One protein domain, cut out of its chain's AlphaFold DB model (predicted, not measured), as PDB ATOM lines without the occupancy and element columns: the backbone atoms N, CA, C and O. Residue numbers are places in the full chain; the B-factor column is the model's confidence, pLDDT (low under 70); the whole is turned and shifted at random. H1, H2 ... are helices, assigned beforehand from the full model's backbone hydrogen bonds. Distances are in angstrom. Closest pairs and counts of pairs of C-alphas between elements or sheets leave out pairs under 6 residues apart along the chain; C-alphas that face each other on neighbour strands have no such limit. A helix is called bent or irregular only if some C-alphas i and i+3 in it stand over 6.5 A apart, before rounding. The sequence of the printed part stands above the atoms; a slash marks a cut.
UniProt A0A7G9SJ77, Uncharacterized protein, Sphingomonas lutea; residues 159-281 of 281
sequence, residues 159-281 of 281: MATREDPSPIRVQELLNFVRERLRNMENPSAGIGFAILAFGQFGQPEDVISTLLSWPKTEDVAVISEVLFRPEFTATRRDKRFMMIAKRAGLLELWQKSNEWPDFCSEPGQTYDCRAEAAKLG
ATOM      1  N   MET A 159      54.003  93.574  93.228       91.00
ATOM      2  CA  MET A 159      54.234  94.587  94.259       91.00
ATOM      3  C   MET A 159      53.721  94.124  95.629       91.00
ATOM      4  O   MET A 159      54.459  94.191  96.609       91.00
ATOM      5  N   ALA A 160      52.500  93.586  95.682       91.62
ATOM      6  CA  ALA A 160      51.893  93.075  96.908       91.62
ATOM      7  C   ALA A 160      52.657  91.879  97.505       91.62
ATOM      8  O   ALA A 160      52.731  91.762  98.727       91.62
ATOM      9  N   THR A 161      53.229  91.005  96.673       95.62
ATOM     10  CA  THR A 161      54.069  89.882  97.116       95.62
ATOM     11  C   THR A 161      55.454  90.355  97.567       95.62
ATOM     12  O   THR A 161      56.043  89.753  98.454       95.62
ATOM     13  N   ARG A 162      56.001  91.446  97.013       94.19
ATOM     14  CA  ARG A 162      57.261  92.027  97.521       94.19
ATOM     15  C   ARG A 162      57.089  92.730  98.865       94.19
ATOM     16  O   ARG A 162      58.027  92.747  99.655       94.19
ATOM     17  N   GLU A 163      55.922  93.316  99.119       92.38
ATOM     18  CA  GLU A 163      55.587  93.905 100.421       92.38
ATOM     19  C   GLU A 163      55.338  92.845 101.501       92.38
ATOM     20  O   GLU A 163      55.667  93.071 102.662       92.38
ATOM     21  N   ASP A 164      54.777  91.697 101.117       93.81
ATOM     22  CA  ASP A 164      54.505  90.555 101.992       93.81
ATOM     23  C   ASP A 164      54.846  89.247 101.249       93.81
ATOM     24  O   ASP A 164      53.995  88.686 100.549       93.81
ATOM     25  N   PRO A 165      56.091  88.748 101.368       93.50
ATOM     26  CA  PRO A 165      56.549  87.553 100.662       93.50
ATOM     27  C   PRO A 165      56.130  86.255 101.370       93.50
ATOM     28  O   PRO A 165      56.884  85.281 101.392       93.50
ATOM     29  N   SER A 166      54.937  86.217 101.971       96.31
ATOM     30  CA  SER A 166      54.402  84.990 102.554       96.31
ATOM     31  C   SER A 166      54.187  83.907 101.483       96.31
ATOM     32  O   SER A 166      53.831  84.220 100.339       96.31
ATOM     33  N   PRO A 167      54.336  82.613 101.831       96.38
ATOM     34  CA  PRO A 167      54.158  81.516 100.878       96.38
ATOM     35  C   PRO A 167      52.816  81.553 100.135       96.38
ATOM     36  O   PRO A 167      52.757  81.233  98.952       96.38
ATOM     37  N   ILE A 168      51.750  82.005 100.803       96.06
ATOM     38  CA  ILE A 168      50.408  82.131 100.219       96.06
ATOM     39  C   ILE A 168      50.397  83.174  99.095       96.06
ATOM     40  O   ILE A 168      49.914  82.880  98.001       96.06
ATOM     41  N   ARG A 169      50.965  84.369  99.319       95.94
ATOM     42  CA  ARG A 169      51.017  85.422  98.289       95.94
ATOM     43  C   ARG A 169      51.935  85.064  97.133       95.94
ATOM     44  O   ARG A 169      51.634  85.394  95.986       95.94
ATOM     45  N   VAL A 170      53.054  84.399  97.421       97.06
ATOM     46  CA  VAL A 170      53.937  83.877  96.372       97.06
ATOM     47  C   VAL A 170      53.168  82.869  95.522       97.06
ATOM     48  O   VAL A 170      53.142  82.998  94.300       97.06
ATOM     49  N   GLN A 171      52.461  81.926  96.144       96.62
ATOM     50  CA  GLN A 171      51.681  80.930  95.416       96.62
ATOM     51  C   GLN A 171      50.545  81.553  94.592       96.62
ATOM     52  O   GLN A 171      50.330  81.135  93.454       96.62
ATOM     53  N   GLU A 172      49.844  82.564  95.117       96.88
ATOM     54  CA  GLU A 172      48.810  83.292  94.371       96.88
ATOM     55  C   GLU A 172      49.385  83.924  93.096       96.88
ATOM     56  O   GLU A 172      48.851  83.718  92.002       96.88
ATOM     57  N   LEU A 173      50.500  84.651  93.223       96.50
ATOM     58  CA  LEU A 173      51.185  85.260  92.086       96.50
ATOM     59  C   LEU A 173      51.606  84.200  91.063       96.50
ATOM     60  O   LEU A 173      51.337  84.358  89.873       96.50
ATOM     61  N   LEU A 174      52.250  83.120  91.506       97.19
ATOM     62  CA  LEU A 174      52.737  82.072  90.609       97.19
ATOM     63  C   LEU A 174      51.590  81.359  89.884       97.19
ATOM     64  O   LEU A 174      51.702  81.082  88.689       97.19
ATOM     65  N   ASN A 175      50.468  81.112  90.562       96.44
ATOM     66  CA  ASN A 175      49.268  80.555  89.939       96.44
ATOM     67  C   ASN A 175      48.708  81.501  88.875       96.44
ATOM     68  O   ASN A 175      48.465  81.067  87.751       96.44
ATOM     69  N   PHE A 176      48.591  82.794  89.192       94.81
ATOM     70  CA  PHE A 176      48.151  83.809  88.236       94.81
ATOM     71  C   PHE A 176      49.056  83.864  86.997       94.81
ATOM     72  O   PHE A 176      48.566  83.923  85.870       94.81
ATOM     73  N   VAL A 177      50.381  83.837  87.185       94.12
ATOM     74  CA  VAL A 177      51.348  83.870  86.078       94.12
ATOM     75  C   VAL A 177      51.200  82.628  85.196       94.12
ATOM     76  O   VAL A 177      51.102  82.764  83.975       94.12
ATOM     77  N   ARG A 178      51.139  81.428  85.789       94.19
ATOM     78  CA  ARG A 178      50.995  80.161  85.050       94.19
ATOM     79  C   ARG A 178      49.661  80.073  84.308       94.19
ATOM     80  O   ARG A 178      49.637  79.649  83.156       94.19
ATOM     81  N   GLU A 179      48.564  80.490  84.935       92.69
ATOM     82  CA  GLU A 179      47.241  80.539  84.305       92.69
ATOM     83  C   GLU A 179      47.231  81.506  83.121       92.69
ATOM     84  O   GLU A 179      46.810  81.144  82.022       92.69
ATOM     85  N   ARG A 180      47.777  82.713  83.312       88.75
ATOM     86  CA  ARG A 180      47.912  83.686  82.230       88.75
ATOM     87  C   ARG A 180      48.718  83.109  81.074       88.75
ATOM     88  O   ARG A 180      48.285  83.247  79.939       88.75
ATOM     89  N   LEU A 181      49.852  82.454  81.345       89.12
ATOM     90  CA  LEU A 181      50.672  81.850  80.293       89.12
ATOM     91  C   LEU A 181      49.895  80.825  79.453       89.12
ATOM     92  O   LEU A 181      50.040  80.821  78.234       89.12
ATOM     93  N   ARG A 182      49.052  79.998  80.086       87.44
ATOM     94  CA  ARG A 182      48.224  78.987  79.402       87.44
ATOM     95  C   ARG A 182      47.128  79.595  78.525       87.44
ATOM     96  O   ARG A 182      46.794  79.014  77.501       87.44
ATOM     97  N   ASN A 183      46.594  80.749  78.922       85.44
ATOM     98  CA  ASN A 183      45.410  81.357  78.309       85.44
ATOM     99  C   ASN A 183      45.734  82.550  77.389       85.44
ATOM    100  O   ASN A 183      44.837  83.298  77.005       85.44
ATOM    101  N   MET A 184      47.006  82.794  77.065       78.75
ATOM    102  CA  MET A 184      47.388  83.941  76.236       78.75
ATOM    103  C   MET A 184      47.063  83.730  74.758       78.75
ATOM    104  O   MET A 184      47.693  82.917  74.088       78.75
ATOM    105  N   GLU A 185      46.176  84.575  74.229       66.38
ATOM    106  CA  GLU A 185      45.893  84.672  72.789       66.38
ATOM    107  C   GLU A 185      47.087  85.223  71.993       66.38
ATOM    108  O   GLU A 185      47.345  84.793  70.870       66.38
ATOM    109  N   ASN A 186      47.854  86.153  72.580       66.75
ATOM    110  CA  ASN A 186      49.099  86.663  72.005       66.75
ATOM    111  C   ASN A 186      50.281  86.376  72.942       66.75
ATOM    112  O   ASN A 186      50.489  87.122  73.908       66.75
ATOM    113  N   PRO A 187      51.084  85.339  72.650       63.78
ATOM    114  CA  PRO A 187      52.220  84.961  73.474       63.78
ATOM    115  C   PRO A 187      53.155  86.150  73.755       63.78
ATOM    116  O   PRO A 187      53.543  86.403  74.900       63.78
ATOM    117  N   SER A 188      53.461  86.943  72.726       64.62
ATOM    118  CA  SER A 188      54.525  87.953  72.738       64.62
ATOM    119  C   SER A 188      54.338  89.062  73.788       64.62
ATOM    120  O   SER A 188      55.311  89.685  74.202       64.62
ATOM    121  N   ALA A 189      53.114  89.292  74.281       64.56
ATOM    122  CA  ALA A 189      52.825  90.349  75.254       64.56
ATOM    123  C   ALA A 189      53.068  89.955  76.727       64.56
ATOM    124  O   ALA A 189      53.066  90.829  77.595       64.56
ATOM    125  N   GLY A 190      53.240  88.665  77.048       78.00
ATOM    126  CA  GLY A 190      53.266  88.211  78.448       78.00
ATOM    127  C   GLY A 190      54.516  87.476  78.910       78.00
ATOM    128  O   GLY A 190      54.713  87.382  80.123       78.00
ATOM    129  N   ILE A 191      55.380  87.011  78.002       89.06
ATOM    130  CA  ILE A 191      56.580  86.261  78.400       89.06
ATOM    131  C   ILE A 191      57.505  87.079  79.300       89.06
ATOM    132  O   ILE A 191      57.886  86.601  80.361       89.06
ATOM    133  N   GLY A 192      57.800  88.337  78.954       89.56
ATOM    134  CA  GLY A 192      58.685  89.175  79.768       89.56
ATOM    135  C   GLY A 192      58.178  89.341  81.205       89.56
ATOM    136  O   GLY A 192      58.945  89.209  82.153       89.56
ATOM    137  N   PHE A 193      56.867  89.555  81.378       89.12
ATOM    138  CA  PHE A 193      56.246  89.618  82.703       89.12
ATOM    139  C   PHE A 193      56.384  88.294  83.462       89.12
ATOM    140  O   PHE A 193      56.785  88.304  84.624       89.12
ATOM    141  N   ALA A 194      56.067  87.170  82.816       92.69
ATOM    142  CA  ALA A 194      56.103  85.864  83.459       92.69
ATOM    143  C   ALA A 194      57.519  85.472  83.894       92.69
ATOM    144  O   ALA A 194      57.723  85.083  85.038       92.69
ATOM    145  N   ILE A 195      58.501  85.655  83.011       95.12
ATOM    146  CA  ILE A 195      59.908  85.348  83.274       95.12
ATOM    147  C   ILE A 195      60.447  86.197  84.425       95.12
ATOM    148  O   ILE A 195      61.095  85.663  85.321       95.12
ATOM    149  N   LEU A 196      60.109  87.489  84.466       92.75
ATOM    150  CA  LEU A 196      60.463  88.359  85.589       92.75
ATOM    151  C   LEU A 196      59.800  87.927  86.902       92.75
ATOM    152  O   LEU A 196      60.459  87.939  87.936       92.75
ATOM    153  N   ALA A 197      58.524  87.535  86.881       94.62
ATOM    154  CA  ALA A 197      57.842  87.049  88.079       94.62
ATOM    155  C   ALA A 197      58.466  85.740  88.591       94.62
ATOM    156  O   ALA A 197      58.763  85.622  89.777       94.62
ATOM    157  N   PHE A 198      58.719  84.779  87.702       97.19
ATOM    158  CA  PHE A 198      59.362  83.515  88.054       97.19
ATOM    159  C   PHE A 198      60.781  83.713  88.589       97.19
ATOM    160  O   PHE A 198      61.108  83.157  89.635       97.19
ATOM    161  N   GLY A 199      61.598  84.545  87.935       95.81
ATOM    162  CA  GLY A 199      62.944  84.874  88.406       95.81
ATOM    163  C   GLY A 199      62.925  85.517  89.794       95.81
ATOM    164  O   GLY A 199      63.567  85.023  90.718       95.81
ATOM    165  N   GLN A 200      62.116  86.567  89.977       94.25
ATOM    166  CA  GLN A 200      62.027  87.318  91.236       94.25
ATOM    167  C   GLN A 200      61.648  86.442  92.442       94.25
ATOM    168  O   GLN A 200      62.084  86.724  93.558       94.25
ATOM    169  N   PHE A 201      60.841  85.399  92.228       95.69
ATOM    170  CA  PHE A 201      60.340  84.510  93.282       95.69
ATOM    171  C   PHE A 201      60.908  83.084  93.192       95.69
ATOM    172  O   PHE A 201      60.276  82.120  93.632       95.69
ATOM    173  N   GLY A 202      62.120  82.952  92.643       95.50
ATOM    174  CA  GLY A 202      62.939  81.747  92.780       95.50
ATOM    175  C   GLY A 202      62.385  80.516  92.067       95.50
ATOM    176  O   GLY A 202      62.482  79.415  92.602       95.50
ATOM    177  N   GLN A 203      61.809  80.685  90.875       97.81
ATOM    178  CA  GLN A 203      61.262  79.599  90.053       97.81
ATOM    179  C   GLN A 203      62.105  79.358  88.781       97.81
ATOM    180  O   GLN A 203      61.630  79.599  87.667       97.81
ATOM    181  N   PRO A 204      63.369  78.897  88.893       97.50
ATOM    182  CA  PRO A 204      64.247  78.733  87.734       97.50
ATOM    183  C   PRO A 204      63.732  77.690  86.731       97.50
ATOM    184  O   PRO A 204      63.912  77.873  85.531       97.50
ATOM    185  N   GLU A 205      63.046  76.635  87.181       97.88
ATOM    186  CA  GLU A 205      62.482  75.630  86.268       97.88
ATOM    187  C   GLU A 205      61.338  76.200  85.420       97.88
ATOM    188  O   GLU A 205      61.290  75.954  84.214       97.88
ATOM    189  N   ASP A 206      60.451  77.018  85.999       97.75
ATOM    190  CA  ASP A 206      59.414  77.709  85.223       97.75
ATOM    191  C   ASP A 206      60.049  78.665  84.196       97.75
ATOM    192  O   ASP A 206      59.592  78.727  83.055       97.75
ATOM    193  N   VAL A 207      61.138  79.362  84.553       98.06
ATOM    194  CA  VAL A 207      61.897  80.205  83.608       98.06
ATOM    195  C   VAL A 207      62.449  79.371  82.447       98.06
ATOM    196  O   VAL A 207      62.212  79.707  81.285       98.06
ATOM    197  N   ILE A 208      63.174  78.289  82.748       98.44
ATOM    198  CA  ILE A 208      63.847  77.457  81.740       98.44
ATOM    199  C   ILE A 208      62.827  76.791  80.820       98.44
ATOM    200  O   ILE A 208      62.919  76.921  79.598       98.44
ATOM    201  N   SER A 209      61.836  76.107  81.395       97.19
ATOM    202  CA  SER A 209      60.803  75.405  80.630       97.19
ATOM    203  C   SER A 209      60.004  76.362  79.744       97.19
ATOM    204  O   SER A 209      59.781  76.054  78.570       97.19
ATOM    205  N   THR A 210      59.656  77.555  80.245       95.75
ATOM    206  CA  THR A 210      58.959  78.580  79.454       95.75
ATOM    207  C   THR A 210      59.817  79.040  78.276       95.75
ATOM    208  O   THR A 210      59.352  79.004  77.144       95.75
ATOM    209  N   LEU A 211      61.080  79.426  78.497       96.25
ATOM    210  CA  LEU A 211      61.944  79.969  77.435       96.25
ATOM    211  C   LEU A 211      62.321  78.930  76.368       96.25
ATOM    212  O   LEU A 211      62.436  79.262  75.182       96.25
ATOM    213  N   LEU A 212      62.500  77.667  76.763       96.81
ATOM    214  CA  LEU A 212      62.810  76.584  75.829       96.81
ATOM    215  C   LEU A 212      61.605  76.177  74.980       96.81
ATOM    216  O   LEU A 212      61.777  75.896  73.793       96.81
ATOM    217  N   SER A 213      60.405  76.165  75.563       93.56
ATOM    218  CA  SER A 213      59.170  75.800  74.855       93.56
ATOM    219  C   SER A 213      58.513  76.972  74.121       93.56
ATOM    220  O   SER A 213      57.603  76.760  73.321       93.56
ATOM    221  N   TRP A 214      58.978  78.204  74.352       93.31
ATOM    222  CA  TRP A 214      58.351  79.393  73.788       93.31
ATOM    223  C   TRP A 214      58.375  79.403  72.251       93.31
ATOM    224  O   TRP A 214      59.467  79.339  71.685       93.31
ATOM    225  N   PRO A 215      57.238  79.553  71.543       91.06
ATOM    226  CA  PRO A 215      57.200  79.352  70.093       91.06
ATOM    227  C   PRO A 215      58.064  80.322  69.272       91.06
ATOM    228  O   PRO A 215      58.672  79.910  68.286       91.06
ATOM    229  N   LYS A 216      58.126  81.602  69.663       92.06
ATOM    230  CA  LYS A 216      58.785  82.662  68.883       92.06
ATOM    231  C   LYS A 216      60.146  83.023  69.464       92.06
ATOM    232  O   LYS A 216      60.243  83.644  70.518       92.06
ATOM    233  N   THR A 217      61.212  82.683  68.759       93.94
ATOM    234  CA  THR A 217      62.583  82.996  69.182       93.94
ATOM    235  C   THR A 217      62.868  84.493  69.290       93.94
ATOM    236  O   THR A 217      63.690  84.910  70.100       93.94
ATOM    237  N   GLU A 218      62.163  85.310  68.513       94.50
ATOM    238  CA  GLU A 218      62.297  86.766  68.491       94.50
ATOM    239  C   GLU A 218      61.871  87.370  69.829       94.50
ATOM    240  O   GLU A 218      62.537  88.269  70.332       94.50
ATOM    241  N   ASP A 219      60.822  86.830  70.454       93.81
ATOM    242  CA  ASP A 219      60.365  87.292  71.766       93.81
ATOM    243  C   ASP A 219      61.413  87.000  72.850       93.81
ATOM    244  O   ASP A 219      61.648  87.829  73.726       93.81
ATOM    245  N   VAL A 220      62.074  85.837  72.767       95.25
ATOM    246  CA  VAL A 220      63.168  85.453  73.676       95.25
ATOM    247  C   VAL A 220      64.358  86.401  73.511       95.25
ATOM    248  O   VAL A 220      64.952  86.824  74.501       95.25
ATOM    249  N   ALA A 221      64.678  86.779  72.272       95.56
ATOM    250  CA  ALA A 221      65.736  87.742  71.976       95.56
ATOM    251  C   ALA A 221      65.412  89.149  72.496       95.56
ATOM    252  O   ALA A 221      66.268  89.790  73.106       95.56
ATOM    253  N   VAL A 222      64.171  89.611  72.326       93.00
ATOM    254  CA  VAL A 222      63.717  90.934  72.790       93.00
ATOM    255  C   VAL A 222      63.873  91.098  74.303       93.00
ATOM    256  O   VAL A 222      64.186  92.192  74.766       93.00
ATOM    257  N   ILE A 223      63.688  90.028  75.080       92.50
ATOM    258  CA  ILE A 223      63.832  90.070  76.543       92.50
ATOM    259  C   ILE A 223      65.223  89.651  77.039       92.50
ATOM    260  O   ILE A 223      65.408  89.548  78.245       92.50
ATOM    261  N   SER A 224      66.191  89.412  76.152       92.25
ATOM    262  CA  SER A 224      67.531  88.888  76.484       92.25
ATOM    263  C   SER A 224      68.211  89.577  77.668       92.25
ATOM    264  O   SER A 224      68.706  88.886  78.554       92.25
ATOM    265  N   GLU A 225      68.174  90.910  77.731       92.12
ATOM    266  CA  GLU A 225      68.780  91.692  78.818       92.12
ATOM    267  C   GLU A 225      68.320  91.218  80.202       92.12
ATOM    268  O   GLU A 225      69.142  91.094  81.110       92.12
ATOM    269  N   VAL A 226      67.036  90.868  80.364       93.38
ATOM    270  CA  VAL A 226      66.522  90.468  81.679       93.38
ATOM    271  C   VAL A 226      67.204  89.207  82.194       93.38
ATOM    272  O   VAL A 226      67.356  89.069  83.399       93.38
ATOM    273  N   LEU A 227      67.661  88.322  81.302       96.06
ATOM    274  CA  LEU A 227      68.265  87.033  81.646       96.06
ATOM    275  C   LEU A 227      69.614  87.163  82.366       96.06
ATOM    276  O   LEU A 227      70.089  86.184  82.940       96.06
ATOM    277  N   PHE A 228      70.227  88.349  82.344       97.12
ATOM    278  CA  PHE A 228      71.501  88.624  83.009       97.12
ATOM    279  C   PHE A 228      71.343  89.318  84.362       97.12
ATOM    280  O   PHE A 228      72.327  89.499  85.072       97.12
ATOM    281  N   ARG A 229      70.113  89.666  84.752       96.06
ATOM    282  CA  ARG A 229      69.833  90.309  86.039       96.06
ATOM    283  C   ARG A 229      70.019  89.340  87.217       96.06
ATOM    284  O   ARG A 229      69.965  88.119  87.025       96.06
ATOM    285  N   PRO A 230      70.185  89.847  88.456       96.00
ATOM    286  CA  PRO A 230      70.572  89.023  89.602       96.00
ATOM    287  C   PRO A 230      69.608  87.865  89.889       96.00
ATOM    288  O   PRO A 230      70.045  86.767  90.243       96.00
ATOM    289  N   GLU A 231      68.306  88.076  89.675       95.12
ATOM    290  CA  GLU A 231      67.257  87.079  89.900       95.12
ATOM    291  C   GLU A 231      67.348  85.846  88.974       95.12
ATOM    292  O   GLU A 231      66.781  84.800  89.282       95.12
ATOM    293  N   PHE A 232      68.122  85.914  87.885       97.50
ATOM    294  CA  PHE A 232      68.326  84.805  86.943       97.50
ATOM    295  C   PHE A 232      69.631  84.039  87.165       97.50
ATOM    296  O   PHE A 232      69.993  83.183  86.359       97.50
ATOM    297  N   THR A 233      70.349  84.283  88.264       96.50
ATOM    298  CA  THR A 233      71.601  83.567  88.575       96.50
ATOM    299  C   THR A 233      71.412  82.047  88.622       96.50
ATOM    300  O   THR A 233      72.207  81.313  88.040       96.50
ATOM    301  N   ALA A 234      70.337  81.560  89.250       96.75
ATOM    302  CA  ALA A 234      70.032  80.127  89.277       96.75
ATOM    303  C   ALA A 234      69.755  79.569  87.870       96.75
ATOM    304  O   ALA A 234      70.224  78.485  87.539       96.75
ATOM    305  N   THR A 235      69.057  80.337  87.028       97.56
ATOM    306  CA  THR A 235      68.802  79.992  85.626       97.56
ATOM    307  C   THR A 235      70.102  79.909  84.825       97.56
ATOM    308  O   THR A 235      70.314  78.918  84.136       97.56
ATOM    309  N   ARG A 236      70.997  80.904  84.933       97.50
ATOM    310  CA  ARG A 236      72.292  80.939  84.219       97.50
ATOM    311  C   ARG A 236      73.220  79.785  84.622       97.50
ATOM    312  O   ARG A 236      73.963  79.280  83.783       97.50
ATOM    313  N   ARG A 237      73.126  79.328  85.876       97.25
ATOM    314  CA  ARG A 237      73.843  78.157  86.414       97.25
ATOM    315  C   ARG A 237      73.261  76.812  85.976       97.25
ATOM    316  O   ARG A 237      73.845  75.785  86.298       97.25
ATOM    317  N   ASP A 238      72.145  76.764  85.260       97.88
ATOM    318  CA  ASP A 238      71.689  75.538  84.607       97.88
ATOM    319  C   ASP A 238      72.255  75.482  83.184       97.88
ATOM    320  O   ASP A 238      72.105  76.430  82.415       97.88
ATOM    321  N   LYS A 239      72.885  74.368  82.790       97.69
ATOM    322  CA  LYS A 239      73.470  74.218  81.443       97.69
ATOM    323  C   LYS A 239      72.452  74.397  80.310       97.69
ATOM    324  O   LYS A 239      72.814  74.836  79.220       97.69
ATOM    325  N   ARG A 240      71.163  74.131  80.570       98.25
ATOM    326  CA  ARG A 240      70.061  74.379  79.625       98.25
ATOM    327  C   ARG A 240      69.943  75.860  79.256       98.25
ATOM    328  O   ARG A 240      69.383  76.176  78.207       98.25
ATOM    329  N   PHE A 241      70.519  76.771  80.044       98.31
ATOM    330  CA  PHE A 241      70.636  78.181  79.684       98.31
ATOM    331  C   PHE A 241      71.358  78.398  78.352       98.31
ATOM    332  O   PHE A 241      70.940  79.249  77.571       98.31
ATOM    333  N   MET A 242      72.363  77.585  78.015       98.31
ATOM    334  CA  MET A 242      73.054  77.701  76.726       98.31
ATOM    335  C   MET A 242      72.124  77.413  75.539       98.31
ATOM    336  O   MET A 242      72.240  78.035  74.482       98.31
ATOM    337  N   MET A 243      71.125  76.544  75.726       98.38
ATOM    338  CA  MET A 243      70.080  76.317  74.726       98.38
ATOM    339  C   MET A 243      69.160  77.540  74.594       98.38
ATOM    340  O   MET A 243      68.777  77.895  73.480       98.38
ATOM    341  N   ILE A 244      68.838  78.220  75.700       98.31
ATOM    342  CA  ILE A 244      68.076  79.482  75.692       98.31
ATOM    343  C   ILE A 244      68.869  80.575  74.963       98.31
ATOM    344  O   ILE A 244      68.326  81.234  74.078       98.31
ATOM    345  N   ALA A 245      70.160  80.722  75.266       98.38
ATOM    346  CA  ALA A 245      71.042  81.681  74.605       98.38
ATOM    347  C   ALA A 245      71.126  81.438  73.089       98.38
ATOM    348  O   ALA A 245      71.033  82.382  72.301       98.38
ATOM    349  N   LYS A 246      71.206  80.172  72.656       98.19
ATOM    350  CA  LYS A 246      71.126  79.806  71.232       98.19
ATOM    351  C   LYS A 246      69.794  80.223  70.604       98.19
ATOM    352  O   LYS A 246      69.780  80.793  69.514       98.19
ATOM    353  N   ARG A 247      68.670  79.966  71.282       96.75
ATOM    354  CA  ARG A 247      67.334  80.376  70.809       96.75
ATOM    355  C   ARG A 247      67.223  81.893  70.670       96.75
ATOM    356  O   ARG A 247      66.667  82.356  69.680       96.75
ATOM    357  N   ALA A 248      67.791  82.647  71.608       96.88
ATOM    358  CA  ALA A 248      67.829  84.105  71.554       96.88
ATOM    359  C   ALA A 248      68.722  84.632  70.414       96.88
ATOM    360  O   ALA A 248      68.422  85.672  69.846       96.88
ATOM    361  N   GLY A 249      69.778  83.905  70.033       97.44
ATOM    362  CA  GLY A 249      70.807  84.364  69.084       97.44
ATOM    363  C   GLY A 249      72.077  84.904  69.755       97.44
ATOM    364  O   GLY A 249      73.015  85.310  69.081       97.44
ATOM    365  N   LEU A 250      72.141  84.858  71.087       98.25
ATOM    366  CA  LEU A 250      73.303  85.278  71.875       98.25
ATOM    367  C   LEU A 250      74.503  84.342  71.697       98.25
ATOM    368  O   LEU A 250      75.643  84.791  71.687       98.25
ATOM    369  N   LEU A 251      74.250  83.039  71.527       97.94
ATOM    370  CA  LEU A 251      75.329  82.059  71.400       97.94
ATOM    371  C   LEU A 251      76.216  82.333  70.176       97.94
ATOM    372  O   LEU A 251      77.435  82.238  70.271       97.94
ATOM    373  N   GLU A 252      75.603  82.724  69.056       97.25
ATOM    374  CA  GLU A 252      76.320  83.060  67.826       97.25
ATOM    375  C   GLU A 252      77.243  84.269  68.018       97.25
ATOM    376  O   GLU A 252      78.381  84.241  67.550       97.25
ATOM    377  N   LEU A 253      76.779  85.300  68.739       97.81
ATOM    378  CA  LEU A 253      77.613  86.441  69.120       97.81
ATOM    379  C   LEU A 253      78.860  85.962  69.865       97.81
ATOM    380  O   LEU A 253      79.966  86.248  69.416       97.81
ATOM    381  N   TRP A 254      78.685  85.213  70.956       98.25
ATOM    382  CA  TRP A 254      79.790  84.803  71.829       98.25
ATOM    383  C   TRP A 254      80.793  83.886  71.122       98.25
ATOM    384  O   TRP A 254      82.002  83.992  71.329       98.25
ATOM    385  N   GLN A 255      80.308  82.994  70.256       97.31
ATOM    386  CA  GLN A 255      81.168  82.113  69.466       97.31
ATOM    387  C   GLN A 255      81.975  82.891  68.420       97.31
ATOM    388  O   GLN A 255      83.173  82.648  68.283       97.31
ATOM    389  N   LYS A 256      81.349  83.832  67.699       97.00
ATOM    390  CA  LYS A 256      82.023  84.617  66.651       97.00
ATOM    391  C   LYS A 256      83.003  85.649  67.206       97.00
ATOM    392  O   LYS A 256      84.052  85.849  66.601       97.00
ATOM    393  N   SER A 257      82.684  86.291  68.333       96.06
ATOM    394  CA  SER A 257      83.586  87.254  68.983       96.06
ATOM    395  C   SER A 257      84.682  86.584  69.810       96.06
ATOM    396  O   SER A 257      85.695  87.212  70.098       96.06
ATOM    397  N   ASN A 258      84.497  85.314  70.192       95.94
ATOM    398  CA  ASN A 258      85.323  84.612  71.176       95.94
ATOM    399  C   ASN A 258      85.313  85.272  72.580       95.94
ATOM    400  O   ASN A 258      86.162  84.969  73.427       95.94
ATOM    401  N   GLU A 259      84.319  86.121  72.848       96.56
ATOM    402  CA  GLU A 259      84.108  86.828  74.112       96.56
ATOM    403  C   GLU A 259      82.889  86.260  74.839       96.56
ATOM    404  O   GLU A 259      81.789  86.186  74.288       96.56
ATOM    405  N   TRP A 260      83.074  85.882  76.103       97.69
ATOM    406  CA  TRP A 260      82.051  85.195  76.889       97.69
ATOM    407  C   TRP A 260      81.418  86.133  77.914       97.69
ATOM    408  O   TRP A 260      82.129  86.950  78.499       97.69
ATOM    409  N   PRO A 261      80.100  86.019  78.141       97.56
ATOM    410  CA  PRO A 261      79.380  86.867  79.083       97.56
ATOM    411  C   PRO A 261      79.884  86.654  80.512       97.56
ATOM    412  O   PRO A 261      80.387  85.581  80.857       97.56
ATOM    413  N   ASP A 262      79.681  87.658  81.367       96.62
ATOM    414  CA  ASP A 262      80.276  87.718  82.710       96.62
ATOM    415  C   ASP A 262      80.028  86.451  83.540       96.62
ATOM    416  O   ASP A 262      80.942  85.938  84.194       96.62
ATOM    417  N   PHE A 263      78.818  85.891  83.435       96.12
ATOM    418  CA  PHE A 263      78.379  84.722  84.201       96.12
ATOM    419  C   PHE A 263      79.228  83.473  83.976       96.12
ATOM    420  O   PHE A 263      79.347  82.643  84.871       96.12
ATOM    421  N   CYS A 264      79.857  83.348  82.807       97.50
ATOM    422  CA  CYS A 264      80.730  82.218  82.507       97.50
ATOM    423  C   CYS A 264      81.998  82.207  83.369       97.50
ATOM    424  O   CYS A 264      82.649  81.172  83.482       97.50
ATOM    425  N   SER A 265      82.334  83.346  83.979       95.19
ATOM    426  CA  SER A 265      83.465  83.520  84.894       95.19
ATOM    427  C   SER A 265      83.041  83.802  86.342       95.19
ATOM    428  O   SER A 265      83.897  83.995  87.206       95.19
ATOM    429  N   GLU A 266      81.735  83.827  86.632       93.62
ATOM    430  CA  GLU A 266      81.225  84.079  87.981       93.62
ATOM    431  C   GLU A 266      81.498  82.880  88.918       93.62
ATOM    432  O   GLU A 266      81.381  81.715  88.517       93.62
ATOM    433  N   PRO A 267      81.796  83.124  90.208       92.06
ATOM    434  CA  PRO A 267      81.897  82.057  91.194       92.06
ATOM    435  C   PRO A 267      80.619  81.209  91.294       92.06
ATOM    436  O   PRO A 267      79.489  81.715  91.307       92.06
ATOM    437  N   GLY A 268      80.796  79.894  91.432       90.00
ATOM    438  CA  GLY A 268      79.688  78.937  91.526       90.00
ATOM    439  C   GLY A 268      79.052  78.576  90.182       90.00
ATOM    440  O   GLY A 268      77.970  77.988  90.169       90.00
ATOM    441  N   GLN A 269      79.697  78.923  89.066       93.81
ATOM    442  CA  GLN A 269      79.333  78.405  87.756       93.81
ATOM    443  C   GLN A 269      79.489  76.874  87.717       93.81
ATOM    444  O   GLN A 269      80.475  76.325  88.205       93.81
ATOM    445  N   THR A 270      78.488  76.179  87.173       95.69
ATOM    446  CA  THR A 270      78.357  74.708  87.288       95.69
ATOM    447  C   THR A 270      78.750  73.953  86.014       95.69
ATOM    448  O   THR A 270      78.814  72.723  86.019       95.69
ATOM    449  N   TYR A 271      79.001  74.670  84.917       97.38
ATOM    450  CA  TYR A 271      79.416  74.114  83.633       97.38
ATOM    451  C   TYR A 271      80.352  75.079  82.902       97.38
ATOM    452  O   TYR A 271      80.238  76.299  83.030       97.38
ATOM    453  N   ASP A 272      81.250  74.523  82.093       97.44
ATOM    454  CA  ASP A 272      82.092  75.303  81.191       97.44
ATOM    455  C   ASP A 272      81.252  75.801  80.004       97.44
ATOM    456  O   ASP A 272      80.717  75.004  79.227       97.44
ATOM    457  N   CYS A 273      81.116  77.122  79.871       97.31
ATOM    458  CA  CYS A 273      80.310  77.722  78.810       97.31
ATOM    459  C   CYS A 273      80.820  77.389  77.403       97.31
ATOM    460  O   CYS A 273      80.004  77.145  76.517       97.31
ATOM    461  N   ARG A 274      82.144  77.359  77.187       97.00
ATOM    462  CA  ARG A 274      82.749  77.074  75.875       97.00
ATOM    463  C   ARG A 274      82.473  75.629  75.474       97.00
ATOM    464  O   ARG A 274      82.028  75.368  74.359       97.00
ATOM    465  N   ALA A 275      82.688  74.699  76.400       97.44
ATOM    466  CA  ALA A 275      82.450  73.281  76.186       97.44
ATOM    467  C   ALA A 275      80.960  72.972  75.995       97.44
ATOM    468  O   ALA A 275      80.613  72.133  75.167       97.44
ATOM    469  N   GLU A 276      80.065  73.631  76.737       98.00
ATOM    470  CA  GLU A 276      78.622  73.439  76.567       98.00
ATOM    471  C   GLU A 276      78.116  74.053  75.257       98.00
ATOM    472  O   GLU A 276      77.321  73.429  74.559       98.00
ATOM    473  N   ALA A 277      78.624  75.224  74.869       96.94
ATOM    474  CA  ALA A 277      78.325  75.839  73.581       96.94
ATOM    475  C   ALA A 277      78.745  74.969  72.394       96.94
ATOM    476  O   ALA A 277      77.962  74.809  71.463       96.94
ATOM    477  N   ALA A 278      79.936  74.361  72.447       96.25
ATOM    478  CA  ALA A 278      80.447  73.496  71.383       96.25
ATOM    479  C   ALA A 278      79.549  72.273  71.109       96.25
ATOM    480  O   ALA A 278      79.555  71.728  70.012       96.25
ATOM    481  N   LYS A 279      78.731  71.847  72.081       97.12
ATOM    482  CA  LYS A 279      77.738  70.771  71.888       97.12
ATOM    483  C   LYS A 279      76.504  71.235  71.119       97.12
ATOM    484  O   LYS A 279      75.725  70.409  70.647       97.12
ATOM    485  N   LEU A 280      76.279  72.543  71.054       95.19
ATOM    486  CA  LEU A 280      75.094  73.155  70.472       95.19
ATOM    487  C   LEU A 280      75.333  73.668  69.048       95.19
ATOM    488  O   LEU A 280      74.366  74.135  68.442       95.19
ATOM    489  N   GLY A 281      76.542  73.560  68.493       70.19
ATOM    490  CA  GLY A 281      76.873  73.993  67.132       70.19
ATOM    491  C   GLY A 281      78.308  74.458  67.029       70.19
ATOM    492  O   GLY A 281      78.580  75.552  67.566       70.19
TER     493      GLY A 281
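This is residues 159 to 281 of the 281 residues of an uncharacterized protein of Sphingomonas lutea (UniProt A0A7G9SJ77). A slab of eleven mostly short helices is laid out from one end to the other in chain order: H1 and H2 at one end, H3 to H8 packed in the middle, and H9 to H11 at the far end. The longest helix, H2, makes an antiparallel hairpin with H3, and H3 another with H4; beyond these, the shorter helices cross one another at larger angles. The printed part has 123 residues, with helices H1 to H11 in order along the chain and no named strand; the class is all helix. It is compact, with a radius of gyration of the C-alphas of 15.2 A, and only just flat, spanning 44 by 34 by 19 A.

H1, residues 159 to 163, begins at C-alpha 159, (54.234, 94.587, 94.259). H2, residues 167 to 182, is 22.4 A long. H3, residues 191 to 200, measures 14.0 A, and H4, residues 204 to 213, 14.2 A; C-alpha 204 is at (64.247, 78.733, 87.734). Then come H5, residues 217 to 222, H6, residues 224 to 228, and H7, residues 230 to 236. H7 is irregular, with C-alphas 231 and 234 7.5 A apart. H8 covers residues 241 to 248, H9 250 to 257, H10 262 to 265 and H11 273 to 278, ending at C-alpha 278, (80.447, 73.496, 71.383).

H1 touches H2, whose residues 169 to 173 alone take part; the closest C-alphas, of Thr 161 and Arg 169, are 5.5 A apart. In the hairpin of H2 and H3, the closest C-alphas are those of Val 177 and Ala 194, 5.8 A apart, at a shallow tilt of 21 degrees, opposite ways. In the hairpin of H3 and H4, Ile 195 and Val 207 come closest, their C-alphas 5.5 A apart, at a shallow tilt of 20 degrees, opposite ways. H4 touches H7, the C-alphas of Pro 204 and Thr 235 being closest at 5.2 A, at a steep tilt of 63 degrees. H6 and H7 only just touch, with 3 pairs of C-alphas within 8 A, and only at the corner; the closest are those of Leu 227 and Arg 236, 7.7 A apart. H8 is the hub, touching H4, H5, H9 and H11. H5 and H8 are about perpendicular at 88 degrees, with the closest C-alphas, of Ala 221 and Ala 248, 4.2 A apart. H8 and H9 only just touch, with 3 pairs of C-alphas within 8 A, and only at the corner; their closest C-alphas, of Ala 245 and Leu 251, are 5.4 A apart. H8 and H11 only just touch, also with 3 pairs; the closest C-alphas are those of Met 242 and Ala 277, 6.4 A apart. H10 touches no helix; it is close to H11 but not clearly touching, the closest C-alphas, of Cys 264 and Cys 273, being 5.8 A apart. H2 and H4 are apart. Every O i to N i+4 pair is within hydrogen-bond range in H1, H2, H3, H4, H5, H8, H9 and H11; H6 has 0 of 1 but 2 of 2 O i to N i+3 pairs, H7 has 1 of 3 but 3 of 4, and H10 is too short for an i+4 pair.

The two C-alphas farthest apart are those of Ile 168 and Lys 256, at 46.2 A. The printed part has no cut, ends at the chain's last residue, and has no long link. The mean pLDDT of the printed part is 93.7; residues 185 to 189, between H2 and H3, are under 70.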